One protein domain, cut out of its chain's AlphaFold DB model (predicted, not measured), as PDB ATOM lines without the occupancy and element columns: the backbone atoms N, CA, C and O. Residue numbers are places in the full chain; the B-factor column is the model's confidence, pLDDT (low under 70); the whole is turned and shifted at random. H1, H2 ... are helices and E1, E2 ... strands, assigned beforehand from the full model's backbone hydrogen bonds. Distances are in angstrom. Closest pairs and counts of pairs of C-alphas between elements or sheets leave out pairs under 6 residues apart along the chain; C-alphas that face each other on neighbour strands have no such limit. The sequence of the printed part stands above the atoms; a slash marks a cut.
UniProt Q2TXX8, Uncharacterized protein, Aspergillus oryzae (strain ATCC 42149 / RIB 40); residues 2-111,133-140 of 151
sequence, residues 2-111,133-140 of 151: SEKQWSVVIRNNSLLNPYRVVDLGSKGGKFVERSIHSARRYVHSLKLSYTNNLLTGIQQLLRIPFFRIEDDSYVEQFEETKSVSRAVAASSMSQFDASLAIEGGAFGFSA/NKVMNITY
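What this domain is: This is residues 2 to 111 and 133 to 140 of the 151 residues of an uncharacterized protein of Aspergillus oryzae (strain ATCC 42149 / RIB 40) (UniProt Q2TXX8). Two small two-stranded ribbons, E1 with E2 and E3 with E4, make one end of a loose model, with H2 packed between E2 and E4 and with H3 packed on H2 and on the E1 E2 ribbon. H1 is set off from these parts, and residues 35 to 73 swing out beyond it in a long loop that returns to E3; residues 50 to 57 and 66 to 72 stick out. The printed part has 118 residues, with three named helices and four named strands in the order H1 E1 E2 E3 H2 H3 E4; both ribbons are antiparallel. The class is mixed, helices and strands, with under half of the residues, 55, in named elements. The whole is loose, with a radius of gyration of the C-alphas of 17.8 A, and only just flat, spanning 57 by 38 by 20 A.

How they stand to each other: H1, residues 3 to 12, touches no helix. E1, residues 19 to 23, and E2, residues 30 to 34, form a hairpin of antiparallel neighbours at 152 degrees, with N 20 and O 33 at 2.8 A and N 31 and O 22 at 2.9 A, within hydrogen-bond range. E3, residues 74 to 81, is apart from E2. H2, residues 82 to 91, has 12 pairs of C-alphas within 8 A with E2, the closest those of Val 32 and Ala 87 at 5.3 A. H3, residues 95 to 104, touches H2 at a steep tilt of 60 degrees, opposite ways, the closest C-alphas being those of Val 84 and Ala 98 at 5.3 A. The closest C-alphas of H3 and E2 are those of Lys 30 and Ile 102, 6.5 A apart. E4, residues 134 to 140, is the antiparallel neighbour of E3 at 163 degrees, with N 135 and O 80 at 2.8 A, within hydrogen-bond range. The closest C-alphas of H2 and E4 are those of Lys 82 and Val 135, 5.8 A apart. Every O i to N i+4 pair is within hydrogen-bond range in H2 and H3; in H1 it is 5 of 6.

Where its parts are: H1 begins at C-alpha 3, (205.556, 347.976, 344.060), and is 14.2 A long. E1 measures 13.3 A, E2 13.7 A, H2 13.6 A and H3 13.2 A. E3 is 22.5 A long and begins at C-alpha 74, (233.886, 351.192, 347.146). E4 is 19.8 A long and ends at C-alpha 140, (232.943, 356.702, 344.393).

The domain as a whole: The two C-alphas farthest apart are those of Leu 54 and Asn 133, at 57.8 A. Residues 112 to 132 are not printed, and C-alphas 111 and 133 are 27.6 A apart across this cut. The link from E2 to E3 is long, 39 residues. The mean pLDDT of the printed part is 71.9; residues 25 to 28, 37 to 62, 104 to 111 and 133 are under 70.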
ATOM      1  N   SER A   2     208.194 348.516 348.252       84.38
ATOM      2  CA  SER A   2     206.879 348.143 347.689       84.38
ATOM      3  C   SER A   2     206.787 348.386 346.176       84.38
ATOM      4  O   SER A   2     207.561 349.164 345.620       84.38
ATOM      5  N   GLU A   3     205.802 347.783 345.502       78.25
ATOM      6  CA  GLU A   3     205.556 347.976 344.060       78.25
ATOM      7  C   GLU A   3     205.374 349.445 343.673       78.25
ATOM      8  O   GLU A   3     205.954 349.897 342.691       78.25
ATOM      9  N   LYS A   4     204.626 350.221 344.471       79.62
ATOM     10  CA  LYS A   4     204.444 351.663 344.237       79.62
ATOM     11  C   LYS A   4     205.770 352.421 344.299       79.62
ATOM     12  O   LYS A   4     205.988 353.316 343.487       79.62
ATOM     13  N   GLN A   5     206.661 352.053 345.219       83.62
ATOM     14  CA  GLN A   5     207.993 352.655 345.324       83.62
ATOM     15  C   GLN A   5     208.866 352.274 344.119       83.62
ATOM     16  O   GLN A   5     209.441 353.157 343.486       83.62
ATOM     17  N   TRP A   6     208.864 351.002 343.708       83.31
ATOM     18  CA  TRP A   6     209.542 350.548 342.485       83.31
ATOM     19  C   TRP A   6     209.044 351.260 341.228       83.31
ATOM     20  O   TRP A   6     209.824 351.629 340.355       83.31
ATOM     21  N   SER A   7     207.742 351.526 341.171       78.94
ATOM     22  CA  SER A   7     207.083 352.274 340.103       78.94
ATOM     23  C   SER A   7     207.677 353.685 339.920       78.94
ATOM     24  O   SER A   7     207.814 354.186 338.802       78.94
ATOM     25  N   VAL A   8     208.067 354.331 341.025       83.69
ATOM     26  CA  VAL A   8     208.738 355.637 341.023       83.69
ATOM     27  C   VAL A   8     210.195 355.482 340.597       83.69
ATOM     28  O   VAL A   8     210.631 356.197 339.701       83.69
ATOM     29  N   VAL A   9     210.917 354.504 341.156       86.06
ATOM     30  CA  VAL A   9     212.328 354.230 340.824       86.06
ATOM     31  C   VAL A   9     212.515 353.972 339.328       86.06
ATOM     32  O   VAL A   9     213.392 354.572 338.711       86.06
ATOM     33  N   ILE A  10     211.671 353.129 338.732       82.06
ATOM     34  CA  ILE A  10     211.766 352.747 337.317       82.06
ATOM     35  C   ILE A  10     211.571 353.953 336.393       82.06
ATOM     36  O   ILE A  10     212.306 354.097 335.415       82.06
ATOM     37  N   ARG A  11     210.605 354.830 336.703       79.75
ATOM     38  CA  ARG A  11     210.339 356.038 335.909       79.75
ATOM     39  C   ARG A  11     211.420 357.095 336.093       79.75
ATOM     40  O   ARG A  11     211.907 357.614 335.098       79.75
ATOM     41  N   ASN A  12     211.813 357.379 337.334       85.81
ATOM     42  CA  ASN A  12     212.807 358.415 337.626       85.81
ATOM     43  C   ASN A  12     214.172 358.074 337.022       85.81
ATOM     44  O   ASN A  12     214.847 358.951 336.499       85.81
ATOM     45  N   ASN A  13     214.546 356.794 337.030       83.06
ATOM     46  CA  ASN A  13     215.812 356.338 336.460       83.06
ATOM     47  C   ASN A  13     215.697 355.922 334.990       83.06
ATOM     48  O   ASN A  13     216.651 355.362 334.458       83.06
ATOM     49  N   SER A  14     214.550 356.138 334.332       81.06
ATOM     50  CA  SER A  14     214.321 355.785 332.921       81.06
ATOM     51  C   SER A  14     214.791 354.363 332.559       81.06
ATOM     52  O   SER A  14     215.400 354.152 331.512       81.06
ATOM     53  N   LEU A  15     214.547 353.378 333.436       79.06
ATOM     54  CA  LEU A  15     215.079 352.006 333.288       79.06
ATOM     55  C   LEU A  15     214.476 351.242 332.095       79.06
ATOM     56  O   LEU A  15     214.984 350.200 331.701       79.06
ATOM     57  N   LEU A  16     213.389 351.760 331.521       77.44
ATOM     58  CA  LEU A  16     212.719 351.200 330.343       77.44
ATOM     59  C   LEU A  16     213.084 351.934 329.044       77.44
ATOM     60  O   LEU A  16     212.480 351.669 327.996       77.44
ATOM     61  N   ASN A  17     214.017 352.885 329.107       80.12
ATOM     62  CA  ASN A  17     214.493 353.613 327.942       80.12
ATOM     63  C   ASN A  17     215.787 352.960 327.449       80.12
ATOM     64  O   ASN A  17     216.734 352.848 328.229       80.12
ATOM     65  N   PRO A  18     215.851 352.521 326.181       78.31
ATOM     66  CA  PRO A  18     217.081 351.975 325.634       78.31
ATOM     67  C   PRO A  18     218.160 353.059 325.553       78.31
ATOM     68  O   PRO A  18     217.860 354.246 325.372       78.31
ATOM     69  N   TYR A  19     219.416 352.633 325.646       80.88
ATOM     70  CA  TYR A  19     220.551 353.445 325.226       80.88
ATOM     71  C   TYR A  19     220.556 353.579 323.703       80.88
ATOM     72  O   TYR A  19     220.051 352.701 323.005       80.88
ATOM     73  N   ARG A  20     221.094 354.693 323.210       77.81
ATOM     74  CA  ARG A  20     221.360 354.964 321.799       77.81
ATOM     75  C   ARG A  20     222.804 355.429 321.673       77.81
ATOM     76  O   ARG A  20     223.268 356.256 322.457       77.81
ATOM     77  N   VAL A  21     223.484 354.944 320.643       79.62
ATOM     78  CA  VAL A  21     224.806 355.438 320.247       79.62
ATOM     79  C   VAL A  21     224.630 356.516 319.181       79.62
ATOM     80  O   VAL A  21     223.945 356.298 318.177       79.62
ATOM     81  N   VAL A  22     225.226 357.684 319.406       77.31
ATOM     82  CA  VAL A  22     225.247 358.805 318.462       77.31
ATOM     83  C   VAL A  22     226.683 359.031 318.010       77.31
ATOM     84  O   VAL A  22     227.595 359.140 318.828       77.31
ATOM     85  N   ASP A  23     226.877 359.100 316.697       78.00
ATOM     86  CA  ASP A  23     228.161 359.397 316.073       78.00
ATOM     87  C   ASP A  23     228.113 360.805 315.465       78.00
ATOM     88  O   ASP A  23     227.308 361.074 314.573       78.00
ATOM     89  N   LEU A  24     228.940 361.718 315.979       71.44
ATOM     90  CA  LEU A  24     229.081 363.090 315.470       71.44
ATOM     91  C   LEU A  24     230.180 363.206 314.394       71.44
ATOM     92  O   LEU A  24     230.549 364.318 314.002       71.44
ATOM     93  N   GLY A  25     230.734 362.083 313.929       67.38
ATOM     94  CA  GLY A  25     231.790 362.042 312.926       67.38
ATOM     95  C   GLY A  25     233.140 362.554 313.442       67.38
ATOM     96  O   GLY A  25     233.376 362.691 314.646       67.38
ATOM     97  N   SER A  26     234.041 362.872 312.509       61.56
ATOM     98  CA  SER A  26     235.470 363.129 312.768       61.56
ATOM     99  C   SER A  26     235.782 364.284 313.728       61.56
ATOM    100  O   SER A  26     236.882 364.337 314.269       61.56
ATOM    101  N   LYS A  27     234.839 365.204 313.969       64.25
ATOM    102  CA  LYS A  27     235.027 366.354 314.875       64.25
ATOM    103  C   LYS A  27     234.371 366.190 316.249       64.25
ATOM    104  O   LYS A  27     234.733 366.923 317.165       64.25
ATOM    105  N   GLY A  28     233.410 365.277 316.400       65.94
ATOM    106  CA  GLY A  28     232.619 365.143 317.633       65.94
ATOM    107  C   GLY A  28     232.690 363.770 318.305       65.94
ATOM    108  O   GLY A  28     232.373 363.674 319.493       65.94
ATOM    109  N   GLY A  29     233.154 362.744 317.588       72.00
ATOM    110  CA  GLY A  29     233.298 361.381 318.094       72.00
ATOM    111  C   GLY A  29     231.966 360.684 318.397       72.00
ATOM    112  O   GLY A  29     230.881 361.238 318.210       72.00
ATOM    113  N   LYS A  30     232.065 359.447 318.890       77.12
ATOM    114  CA  LYS A  30     230.921 358.638 319.325       77.12
ATOM    115  C   LYS A  30     230.613 358.879 320.799       77.12
ATOM    116  O   LYS A  30     231.530 358.963 321.620       77.12
ATOM    117  N   PHE A  31     229.335 358.950 321.148       77.62
ATOM    118  CA  PHE A  31     228.881 358.993 322.536       77.62
ATOM    119  C   PHE A  31     227.583 358.203 322.717       77.62
ATOM    120  O   PHE A  31     226.818 358.002 321.773       77.62
ATOM    121  N   VAL A  32     227.354 357.736 323.943       80.88
ATOM    122  CA  VAL A  32     226.156 356.980 324.318       80.88
ATOM    123  C   VAL A  32     225.247 357.870 325.151       80.88
ATOM    124  O   VAL A  32     225.696 358.474 326.126       80.88
ATOM    125  N   GLU A  33     223.973 357.920 324.781       80.81
ATOM    126  CA  GLU A  33     222.931 358.642 325.509       80.81
ATOM    127  C   GLU A  33     221.719 357.743 325.773       80.81
ATOM    128  O   GLU A  33     221.461 356.773 325.054       80.81
ATOM    129  N   ARG A  34     220.934 358.068 326.805       79.25
ATOM    130  CA  ARG A  34     219.625 357.435 326.993       79.25
ATOM    131  C   ARG A  34     218.602 358.056 326.062       79.25
ATOM    132  O   ARG A  34     218.471 359.274 325.986       79.25
ATOM    133  N   SER A  35     217.822 357.208 325.402       74.19
ATOM    134  CA  SER A  35     216.698 357.684 324.602       74.19
ATOM    135  C   SER A  35     215.639 358.360 325.479       74.19
ATOM    136  O   SER A  35     215.364 357.955 326.611       74.19
ATOM    137  N   ILE A  36     214.999 359.389 324.924       74.44
ATOM    138  CA  ILE A  36     213.878 360.089 325.570       74.44
ATOM    139  C   ILE A  36     212.632 359.184 325.617       74.44
ATOM    140  O   ILE A  36     211.784 359.308 326.501       74.44
ATOM    141  N   HIS A  37     212.519 358.246 324.674       67.50
ATOM    142  CA  HIS A  37     211.346 357.399 324.502       67.50
ATOM    143  C   HIS A  37     211.592 355.968 324.976       67.50
ATOM    144  O   HIS A  37     212.525 355.302 324.538       67.50
ATOM    145  N   SER A  38     210.682 355.458 325.807       64.81
ATOM    146  CA  SER A  38     210.709 354.059 326.235       64.81
ATOM    147  C   SER A  38     210.540 353.104 325.048       64.81
ATOM    148  O   SER A  38     209.703 353.321 324.162       64.81
ATOM    149  N   ALA A  39     211.313 352.012 325.042       61.41
ATOM    150  CA  ALA A  39     211.193 350.971 324.031       61.41
ATOM    151  C   ALA A  39     209.819 350.296 324.141       61.41
ATOM    152  O   ALA A  39     209.560 349.460 325.005       61.41
ATOM    153  N   ARG A  40     208.933 350.619 323.196       53.34
ATOM    154  CA  ARG A  40     207.540 350.145 323.165       53.34
ATOM    155  C   ARG A  40     207.395 348.616 323.035       53.34
ATOM    156  O   ARG A  40     206.278 348.124 323.163       53.34
ATOM    157  N   ARG A  41     208.478 347.878 322.740       50.94
ATOM    158  CA  ARG A  41     208.435 346.472 322.289       50.94
ATOM    159  C   ARG A  41     208.802 345.396 323.320       50.94
ATOM    160  O   ARG A  41     208.450 344.254 323.067       50.94
ATOM    161  N   TYR A  42     209.398 345.713 324.473       44.72
ATOM    162  CA  TYR A  42     209.781 344.676 325.461       44.72
ATOM    163  C   TYR A  42     208.990 344.683 326.769       44.72
ATOM    164  O   TYR A  42     209.210 343.846 327.637       44.72
ATOM    165  N   VAL A  43     208.024 345.587 326.912       44.41
ATOM    166  CA  VAL A  43     207.359 345.804 328.196       44.41
ATOM    167  C   VAL A  43     205.868 345.509 328.065       44.41
ATOM    168  O   VAL A  43     205.026 346.406 328.056       44.41
ATOM    169  N   HIS A  44     205.536 344.222 327.944       40.44
ATOM    170  CA  HIS A  44     204.152 343.747 328.062       40.44
ATOM    171  C   HIS A  44     203.668 343.707 329.530       40.44
ATOM    172  O   HIS A  44     202.534 343.336 329.799       40.44
ATOM    173  N   SER A  45     204.507 344.114 330.489       48.09
ATOM    174  CA  SER A  45     204.267 343.923 331.927       48.09
ATOM    175  C   SER A  45     204.636 345.123 332.808       48.09
ATOM    176  O   SER A  45     204.688 344.988 334.017       48.09
ATOM    177  N   LEU A  46     204.920 346.301 332.251       49.22
ATOM    178  CA  LEU A  46     205.394 347.453 333.039       49.22
ATOM    179  C   LEU A  46     205.052 348.782 332.349       49.22
ATOM    180  O   LEU A  46     205.881 349.670 332.175       49.22
ATOM    181  N   LYS A  47     203.799 348.927 331.913       48.41
ATOM    182  CA  LYS A  47     203.240 350.261 331.668       48.41
ATOM    183  C   LYS A  47     202.623 350.733 332.965       48.41
ATOM    184  O   LYS A  47     201.832 350.010 333.551       48.41
ATOM    185  N   LEU A  48     203.008 351.923 333.391       48.62
ATOM    186  CA  LEU A  48     202.564 352.527 334.630       48.62
ATOM    187  C   LEU A  48     201.891 353.850 334.292       48.62
ATOM    188  O   LEU A  48     202.558 354.870 334.125       48.62
ATOM    189  N   SER A  49     200.572 353.810 334.144       44.78
ATOM    190  CA  SER A  49     199.752 354.994 333.906       44.78
ATOM    191  C   SER A  49     198.914 355.249 335.149       44.78
ATOM    192  O   SER A  49     198.011 354.479 335.461       44.78
ATOM    193  N   TYR A  50     199.216 356.325 335.871       41.78
ATOM    194  CA  TYR A  50     198.312 356.839 336.892       41.78
ATOM    195  C   TYR A  50     197.299 357.745 336.189       41.78
ATOM    196  O   TYR A  50     197.603 358.890 335.869       41.78
ATOM    197  N   THR A  51     196.121 357.203 335.885       38.97
ATOM    198  CA  THR A  51     194.950 357.992 335.490       38.97
ATOM    199  C   THR A  51     193.910 357.859 336.588       38.97
ATOM    200  O   THR A  51     193.165 356.882 336.666       38.97
ATOM    201  N   ASN A  52     193.860 358.857 337.453       45.97
ATOM    202  CA  ASN A  52     192.697 359.189 338.260       45.97
ATOM    203  C   ASN A  52     191.570 359.601 337.304       45.97
ATOM    204  O   ASN A  52     191.427 360.781 337.005       45.97
ATOM    205  N   ASN A  53     190.883 358.602 336.734       41.97
ATOM    206  CA  ASN A  53     189.442 358.544 336.463       41.97
ATOM    207  C   ASN A  53     189.122 357.428 335.449       41.97
ATOM    208  O   ASN A  53     189.504 357.486 334.286       41.97
ATOM    209  N   LEU A  54     188.395 356.419 335.939       47.22
ATOM    210  CA  LEU A  54     187.285 355.745 335.260       47.22
ATOM    211  C   LEU A  54     187.453 355.380 333.767       47.22
ATOM    212  O   LEU A  54     186.634 355.783 332.950       47.22
ATOM    213  N   LEU A  55     188.439 354.554 333.400       45.50
ATOM    214  CA  LEU A  55     188.369 353.771 332.158       45.50
ATOM    215  C   LEU A  55     188.803 352.325 332.415       45.50
ATOM    216  O   LEU A  55     189.900 352.025 332.881       45.50
ATOM    217  N   THR A  56     187.857 351.441 332.149       42.25
ATOM    218  CA  THR A  56     187.859 349.989 332.276       42.25
ATOM    219  C   THR A  56     189.063 349.325 331.594       42.25
ATOM    220  O   THR A  56     189.289 349.497 330.401       42.25
ATOM    221  N   GLY A  57     189.772 348.461 332.331       41.38
ATOM    222  CA  GLY A  57     190.264 347.203 331.753       41.38
ATOM    223  C   GLY A  57     191.747 347.042 331.410       41.38
ATOM    224  O   GLY A  57     192.077 346.031 330.800       41.38
ATOM    225  N   ILE A  58     192.665 347.929 331.809       47.41
ATOM    226  CA  ILE A  58     194.105 347.609 331.730       47.41
ATOM    227  C   ILE A  58     194.619 347.336 333.140       47.41
ATOM    228  O   ILE A  58     195.089 348.235 333.834       47.41
ATOM    229  N   GLN A  59     194.509 346.080 333.574       44.88
ATOM    230  CA  GLN A  59     195.155 345.599 334.792       44.88
ATOM    231  C   GLN A  59     196.670 345.592 334.536       44.88
ATOM    232  O   GLN A  59     197.231 344.649 333.984       44.88
ATOM    233  N   GLN A  60     197.324 346.717 334.823       52.62
ATOM    234  CA  GLN A  60     198.769 346.857 334.686       52.62
ATOM    235  C   GLN A  60     199.429 346.023 335.785       52.62
ATOM    236  O   GLN A  60     199.325 346.348 336.965       52.62
ATOM    237  N   LEU A  61     200.067 344.918 335.393       52.97
ATOM    238  CA  LEU A  61     200.747 344.015 336.311       52.97
ATOM    239  C   LEU A  61     202.020 344.692 336.836       52.97
ATOM    240  O   LEU A  61     203.058 344.653 336.188       52.97
ATOM    241  N   LEU A  62     201.957 345.342 337.992       57.84
ATOM    242  CA  LEU A  62     203.149 345.855 338.658       57.84
ATOM    243  C   LEU A  62     203.966 344.670 339.174       57.84
ATOM    244  O   LEU A  62     203.581 344.020 340.134       57.84
ATOM    245  N   ARG A  63     205.087 344.356 338.521       70.75
ATOM    246  CA  ARG A  63     206.022 343.335 339.003       70.75
ATOM    247  C   ARG A  63     207.276 344.009 339.546       70.75
ATOM    248  O   ARG A  63     207.909 344.800 338.851       70.75
ATOM    249  N   ILE A  64     207.636 343.663 340.781       79.19
ATOM    250  CA  ILE A  64     208.918 344.043 341.379       79.19
ATOM    251  C   ILE A  64     210.047 343.429 340.530       79.19
ATOM    252  O   ILE A  64     210.010 342.219 340.284       79.19
ATOM    253  N   PRO A  65     211.015 344.227 340.039       79.12
ATOM    254  CA  PRO A  65     212.144 343.698 339.279       79.12
ATOM    255  C   PRO A  65     213.040 342.837 340.172       79.12
ATOM    256  O   PRO A  65     213.028 342.971 341.394       79.12
ATOM    257  N   PHE A  66     213.853 341.972 339.568       84.06
ATOM    258  CA  PHE A  66     214.936 341.330 340.304       84.06
ATOM    259  C   PHE A  66     215.954 342.398 340.707       84.06
ATOM    260  O   PHE A  66     216.401 343.174 339.864       84.06
ATOM    261  N   PHE A  67     216.293 342.450 341.989       85.56
ATOM    262  CA  PHE A  67     217.278 343.378 342.526       85.56
ATOM    263  C   PHE A  67     218.216 342.633 343.471       85.56
ATOM    264  O   PHE A  67     217.816 341.669 344.127       85.56
ATOM    265  N   ARG A  68     219.461 343.097 343.538       86.44
ATOM    266  CA  ARG A  68     220.456 342.666 344.516       86.44
ATOM    267  C   ARG A  68     220.750 343.847 345.431       86.44
ATOM    268  O   ARG A  68     220.781 344.982 344.967       86.44
ATOM    269  N   ILE A  69     220.900 343.573 346.721       83.81
ATOM    270  CA  ILE A  69     221.312 344.574 347.704       83.81
ATOM    271  C   ILE A  69     222.822 344.431 347.865       83.81
ATOM    272  O   ILE A  69     223.301 343.350 348.203       83.81
ATOM    273  N   GLU A  70     223.539 345.512 347.593       82.31
ATOM    274  CA  GLU A  70     224.972 345.658 347.833       82.31
ATOM    275  C   GLU A  70     225.120 346.908 348.703       82.31
ATOM    276  O   GLU A  70     224.775 348.003 348.264       82.31
ATOM    277  N   ASP A  71     225.520 346.724 349.962       81.88
ATOM    278  CA  ASP A  71     225.667 347.810 350.947       81.88
ATOM    279  C   ASP A  71     227.141 348.197 351.152       81.88
ATOM    280  O   ASP A  71     227.496 348.927 352.073       81.88
ATOM    281  N   ASP A  72     228.017 347.708 350.278       84.25
ATOM    282  CA  ASP A  72     229.445 347.963 350.352       84.25
ATOM    283  C   ASP A  72     229.777 349.250 349.591       84.25
ATOM    284  O   ASP A  72     229.493 349.390 348.400       84.25
ATOM    285  N   SER A  73     230.406 350.197 350.284       87.31
ATOM    286  CA  SER A  73     230.986 351.382 349.653       87.31
ATOM    287  C   SER A  73     232.352 351.037 349.059       87.31
ATOM    288  O   SER A  73     233.185 350.425 349.727       87.31
ATOM    289  N   TYR A  74     232.616 351.458 347.824       87.31
ATOM    290  CA  TYR A  74     233.886 351.192 347.146       87.31
ATOM    291  C   TYR A  74     234.285 352.327 346.201       87.31
ATOM    292  O   TYR A  74     233.472 353.163 345.800       87.31
ATOM    293  N   VAL A  75     235.571 352.348 345.848       87.94
ATOM    294  CA  VAL A  75     236.132 353.249 344.839       87.94
ATOM    295  C   VAL A  75     236.535 352.416 343.636       87.94
ATOM    296  O   VAL A  75     237.307 351.468 343.769       87.94
ATOM    297  N   GLU A  76     236.022 352.772 342.467       86.12
ATOM    298  CA  GLU A  76     236.390 352.149 341.201       86.12
ATOM    299  C   GLU A  76     237.280 353.107 340.411       86.12
ATOM    300  O   GLU A  76     236.900 354.250 340.158       86.12
ATOM    301  N   GLN A  77     238.472 352.645 340.033       89.25
ATOM    302  CA  GLN A  77     239.403 353.388 339.192       89.25
ATOM    303  C   GLN A  77     239.629 352.618 337.901       89.25
ATOM    304  O   GLN A  77     240.009 351.448 337.929       89.25
ATOM    305  N   PHE A  78     239.446 353.288 336.771       85.75
ATOM    306  CA  PHE A  78     239.740 352.706 335.470       85.75
ATOM    307  C   PHE A  78     240.217 353.758 334.485       85.75
ATOM    308  O   PHE A  78     239.950 354.953 334.624       85.75
ATOM    309  N   GLU A  79     240.951 353.303 333.482       85.88
ATOM    310  CA  GLU A  79     241.553 354.166 332.485       85.88
ATOM    311  C   GLU A  79     241.132 353.671 331.110       85.88
ATOM    312  O   GLU A  79     241.473 352.557 330.718       85.88
ATOM    313  N   GLU A  80     240.396 354.505 330.388       84.69
ATOM    314  CA  GLU A  80     239.760 354.115 329.135       84.69
ATOM    315  C   GLU A  80     239.809 355.235 328.103       84.69
ATOM    316  O   GLU A  80     240.138 356.388 328.409       84.69
ATOM    317  N   THR A  81     239.466 354.907 326.860       85.62
ATOM    318  CA  THR A  81     239.367 355.915 325.798       85.62
ATOM    319  C   THR A  81     238.360 357.013 326.162       85.62
ATOM    320  O   THR A  81     237.391 356.809 326.904       85.62
ATOM    321  N   LYS A  82     238.560 358.223 325.633       83.81
ATOM    322  CA  LYS A  82     237.702 359.389 325.918       83.81
ATOM    323  C   LYS A  82     236.202 359.156 325.645       83.81
ATOM    324  O   LYS A  82     235.353 359.729 326.324       83.81
ATOM    325  N   SER A  83     235.859 358.353 324.642       81.50
ATOM    326  CA  SER A  83     234.470 358.016 324.292       81.50
ATOM    327  C   SER A  83     233.857 357.014 325.273       81.50
ATOM    328  O   SER A  83     232.728 357.222 325.720       81.50
ATOM    329  N   VAL A  84     234.605 355.972 325.648       83.69
ATOM    330  CA  VAL A  84     234.173 354.954 326.620       83.69
ATOM    331  C   VAL A  84     234.036 355.565 328.012       83.69
ATOM    332  O   VAL A  84     232.981 355.455 328.632       83.69
ATOM    333  N   SER A  85     235.042 356.312 328.464       85.56
ATOM    334  CA  SER A  85     234.990 357.058 329.728       85.56
ATOM    335  C   SER A  85     233.802 358.018 329.798       85.56
ATOM    336  O   SER A  85     233.095 358.054 330.804       85.56
ATOM    337  N   ARG A  86     233.507 358.745 328.711       85.19
ATOM    338  CA  ARG A  86     232.309 359.591 328.631       85.19
ATOM    339  C   ARG A  86     231.023 358.775 328.762       85.19
ATOM    340  O   ARG A  86     230.106 359.239 329.429       85.19
ATOM    341  N   ALA A  87     230.931 357.601 328.141       84.19
ATOM    342  CA  ALA A  87     229.753 356.744 328.264       84.19
ATOM    343  C   ALA A  87     229.576 356.223 329.701       84.19
ATOM    344  O   ALA A  87     228.466 356.272 330.230       84.19
ATOM    345  N   VAL A  88     230.656 355.821 330.376       87.12
ATOM    346  CA  VAL A  88     230.596 355.431 331.794       87.12
ATOM    347  C   VAL A  88     230.157 356.609 332.669       87.12
ATOM    348  O   VAL A  88     229.211 356.481 333.443       87.12
ATOM    349  N   ALA A  89     230.773 357.781 332.501       85.44
ATOM    350  CA  ALA A  89     230.493 358.950 333.333       85.44
ATOM    351  C   ALA A  89     229.099 359.560 333.087       85.44
ATOM    352  O   ALA A  89     228.402 359.910 334.036       85.44
ATOM    353  N   ALA A  90     228.681 359.703 331.826       84.31
ATOM    354  CA  ALA A  90     227.431 360.380 331.468       84.31
ATOM    355  C   ALA A  90     226.208 359.453 331.487       84.31
ATOM    356  O   ALA A  90     225.096 359.920 331.727       84.31
ATOM    357  N   SER A  91     226.400 358.159 331.217       79.31
ATOM    358  CA  SER A  91     225.310 357.181 331.109       79.31
ATOM    359  C   SER A  91     225.309 356.134 332.229       79.31
ATOM    360  O   SER A  91     224.433 355.269 332.231       79.31
ATOM    361  N   SER A  92     226.238 356.220 333.193       81.94
ATOM    362  CA  SER A  92     226.386 355.274 334.316       81.94
ATOM    363  C   SER A  92     226.490 353.815 333.852       81.94
ATOM    364  O   SER A  92     225.912 352.913 334.457       81.94
ATOM    365  N   MET A  93     227.172 353.593 332.726       82.38
ATOM    366  CA  MET A  93     227.387 352.263 332.153       82.38
ATOM    367  C   MET A  93     228.597 351.582 332.787       82.38
ATOM    368  O   MET A  93     229.520 352.257 333.234       82.38
ATOM    369  N   SER A  94     228.624 350.249 332.773       84.12
ATOM    370  CA  SER A  94     229.856 349.523 333.087       84.12
ATOM    371  C   SER A  94     230.902 349.767 331.994       84.12
ATOM    372  O   SER A  94     230.556 350.047 330.843       84.12
ATOM    373  N   GLN A  95     232.185 349.642 332.335       85.75
ATOM    374  CA  GLN A  95     233.289 349.795 331.376       85.75
ATOM    375  C   GLN A  95     233.125 348.854 330.175       85.75
ATOM    376  O   GLN A  95     233.282 349.266 329.029       85.75
ATOM    377  N   PHE A  96     232.731 347.609 330.455       85.62
ATOM    378  CA  PHE A  96     232.496 346.582 329.449       85.62
ATOM    379  C   PHE A  96     231.320 346.923 328.527       85.62
ATOM    380  O   PHE A  96     231.443 346.815 327.312       85.62
ATOM    381  N   ASP A  97     230.190 347.376 329.074       85.06
ATOM    382  CA  ASP A  97     229.040 347.750 328.242       85.06
ATOM    383  C   ASP A  97     229.338 349.004 327.412       85.06
ATOM    384  O   ASP A  97     228.881 349.131 326.276       85.06
ATOM    385  N   ALA A  98     230.099 349.942 327.980       84.62
ATOM    386  CA  ALA A  98     230.503 351.169 327.312       84.62
ATOM    387  C   ALA A  98     231.456 350.891 326.140       84.62
ATOM    388  O   ALA A  98     231.244 351.446 325.059       84.62
ATOM    389  N   SER A  99     232.451 350.015 326.313       84.81
ATOM    390  CA  SER A  99     233.333 349.601 325.215       84.81
ATOM    391  C   SER A  99     232.544 348.869 324.132       84.81
ATOM    392  O   SER A  99     232.596 349.266 322.969       84.81
ATOM    393  N   LEU A 100     231.682 347.917 324.504       83.88
ATOM    394  CA  LEU A 100     230.798 347.225 323.557       83.88
ATOM    395  C   LEU A 100     229.869 348.175 322.792       83.88
ATOM    396  O   LEU A 100     229.641 347.986 321.595       83.88
ATOM    397  N   ALA A 101     229.316 349.191 323.449       79.25
ATOM    398  CA  ALA A 101     228.439 350.160 322.801       79.25
ATOM    399  C   ALA A 101     229.203 351.065 321.821       79.25
ATOM    400  O   ALA A 101     228.725 351.308 320.711       79.25
ATOM    401  N   ILE A 102     230.384 351.551 322.211       80.69
ATOM    402  CA  ILE A 102     231.191 352.485 321.412       80.69
ATOM    403  C   ILE A 102     231.911 351.781 320.252       80.69
ATOM    404  O   ILE A 102     231.900 352.287 319.124       80.69
ATOM    405  N   GLU A 103     232.520 350.628 320.520       76.25
ATOM    406  CA  GLU A 103     233.310 349.857 319.555       76.25
ATOM    407  C   GLU A 103     232.427 348.928 318.719       76.25
ATOM    408  O   GLU A 103     232.582 348.857 317.500       76.25
ATOM    409  N   GLY A 104     231.458 348.261 319.353       64.38
ATOM    410  CA  GLY A 104     230.581 347.272 318.720       64.38
ATOM    411  C   GLY A 104     229.267 347.824 318.161       64.38
ATOM    412  O   GLY A 104     228.573 347.109 317.443       64.38
ATOM    413  N   GLY A 105     228.890 349.073 318.466       58.53
ATOM    414  CA  GLY A 105     227.696 349.732 317.911       58.53
ATOM    415  C   GLY A 105     226.352 349.045 318.221       58.53
ATOM    416  O   GLY A 105     225.368 349.295 317.523       58.53
ATOM    417  N   ALA A 106     226.292 348.171 319.235       49.72
ATOM    418  CA  ALA A 106     225.303 347.085 319.296       49.72
ATOM    419  C   ALA A 106     224.331 347.091 320.496       49.72
ATOM    420  O   ALA A 106     223.812 346.036 320.855       49.72
ATOM    421  N   PHE A 107     224.002 348.240 321.097       47.56
ATOM    422  CA  PHE A 107     222.949 348.293 322.125       47.56
ATOM    423  C   PHE A 107     221.874 349.333 321.803       47.56
ATOM    424  O   PHE A 107     222.073 350.524 321.999       47.56
ATOM    425  N   GLY A 108     220.714 348.840 321.345       47.00
ATOM    426  CA  GLY A 108     219.440 349.567 321.320       47.00
ATOM    427  C   GLY A 108     219.301 350.620 320.215       47.00
ATOM    428  O   GLY A 108     219.877 351.690 320.288       47.00
ATOM    429  N   PHE A 109     218.482 350.317 319.200       42.81
ATOM    430  CA  PHE A 109     218.037 351.223 318.125       42.81
ATOM    431  C   PHE A 109     219.091 352.248 317.661       42.81
ATOM    432  O   PHE A 109     219.085 353.412 318.075       42.81
ATOM    433  N   SER A 110     219.952 351.840 316.724       44.53
ATOM    434  CA  SER A 110     220.689 352.799 315.906       44.53
ATOM    435  C   SER A 110     219.677 353.588 315.070       44.53
ATOM    436  O   SER A 110     219.233 353.183 314.000       44.53
ATOM    437  N   ALA A 111     219.251 354.745 315.575       43.69
ATOM    438  CA  ALA A 111     218.573 355.731 314.748       43.69
ATOM    439  C   ALA A 111     219.633 356.404 313.865       43.69
ATOM    440  O   ALA A 111     220.013 357.551 314.100       43.69
ATOM    441  N   ASN A 133     244.357 359.505 323.568       69.69
ATOM    442  CA  ASN A 133     243.903 360.331 324.675       69.69
ATOM    443  C   ASN A 133     243.093 359.451 325.628       69.69
ATOM    444  O   ASN A 133     241.869 359.302 325.498       69.69
ATOM    445  N   LYS A 134     243.826 358.806 326.533       79.31
ATOM    446  CA  LYS A 134     243.293 357.952 327.586       79.31
ATOM    447  C   LYS A 134     242.909 358.806 328.795       79.31
ATOM    448  O   LYS A 134     243.616 359.743 329.163       79.31
ATOM    449  N   VAL A 135     241.753 358.519 329.386       84.38
ATOM    450  CA  VAL A 135     241.194 359.280 330.508       84.38
ATOM    451  C   VAL A 135     241.048 358.355 331.706       84.38
ATOM    452  O   VAL A 135     240.383 357.321 331.631       84.38
ATOM    453  N   MET A 136     241.638 358.761 332.827       87.62
ATOM    454  CA  MET A 136     241.456 358.106 334.117       87.62
ATOM    455  C   MET A 136     240.154 358.578 334.765       87.62
ATOM    456  O   MET A 136     239.933 359.779 334.924       87.62
ATOM    457  N   ASN A 137     239.310 357.631 335.164       84.56
ATOM    458  CA  ASN A 137     238.048 357.874 335.852       84.56
ATOM    459  C   ASN A 137     238.108 357.238 337.234       84.56
ATOM    460  O   ASN A 137     238.584 356.113 337.387       84.56
ATOM    461  N   ILE A 138     237.626 357.979 338.229       86.69
ATOM    462  CA  ILE A 138     237.529 357.532 339.615       86.69
ATOM    463  C   ILE A 138     236.078 357.736 340.041       86.69
ATOM    464  O   ILE A 138     235.607 358.873 340.114       86.69
ATOM    465  N   THR A 139     235.374 356.637 340.297       85.50
ATOM    466  CA  THR A 139     233.973 356.631 340.726       85.50
ATOM    467  C   THR A 139     233.898 356.208 342.182       85.50
ATOM    468  O   THR A 139     234.408 355.157 342.562       85.50
ATOM    469  N   TYR A 140     233.232 357.018 342.999       87.00
ATOM    470  CA  TYR A 140     232.943 356.702 344.393       87.00
ATOM    471  C   TYR A 140     231.509 356.190 344.486       87.00
ATOM    472  O   TYR A 140     230.574 356.952 344.236       87.00
TER     473      TYR A 140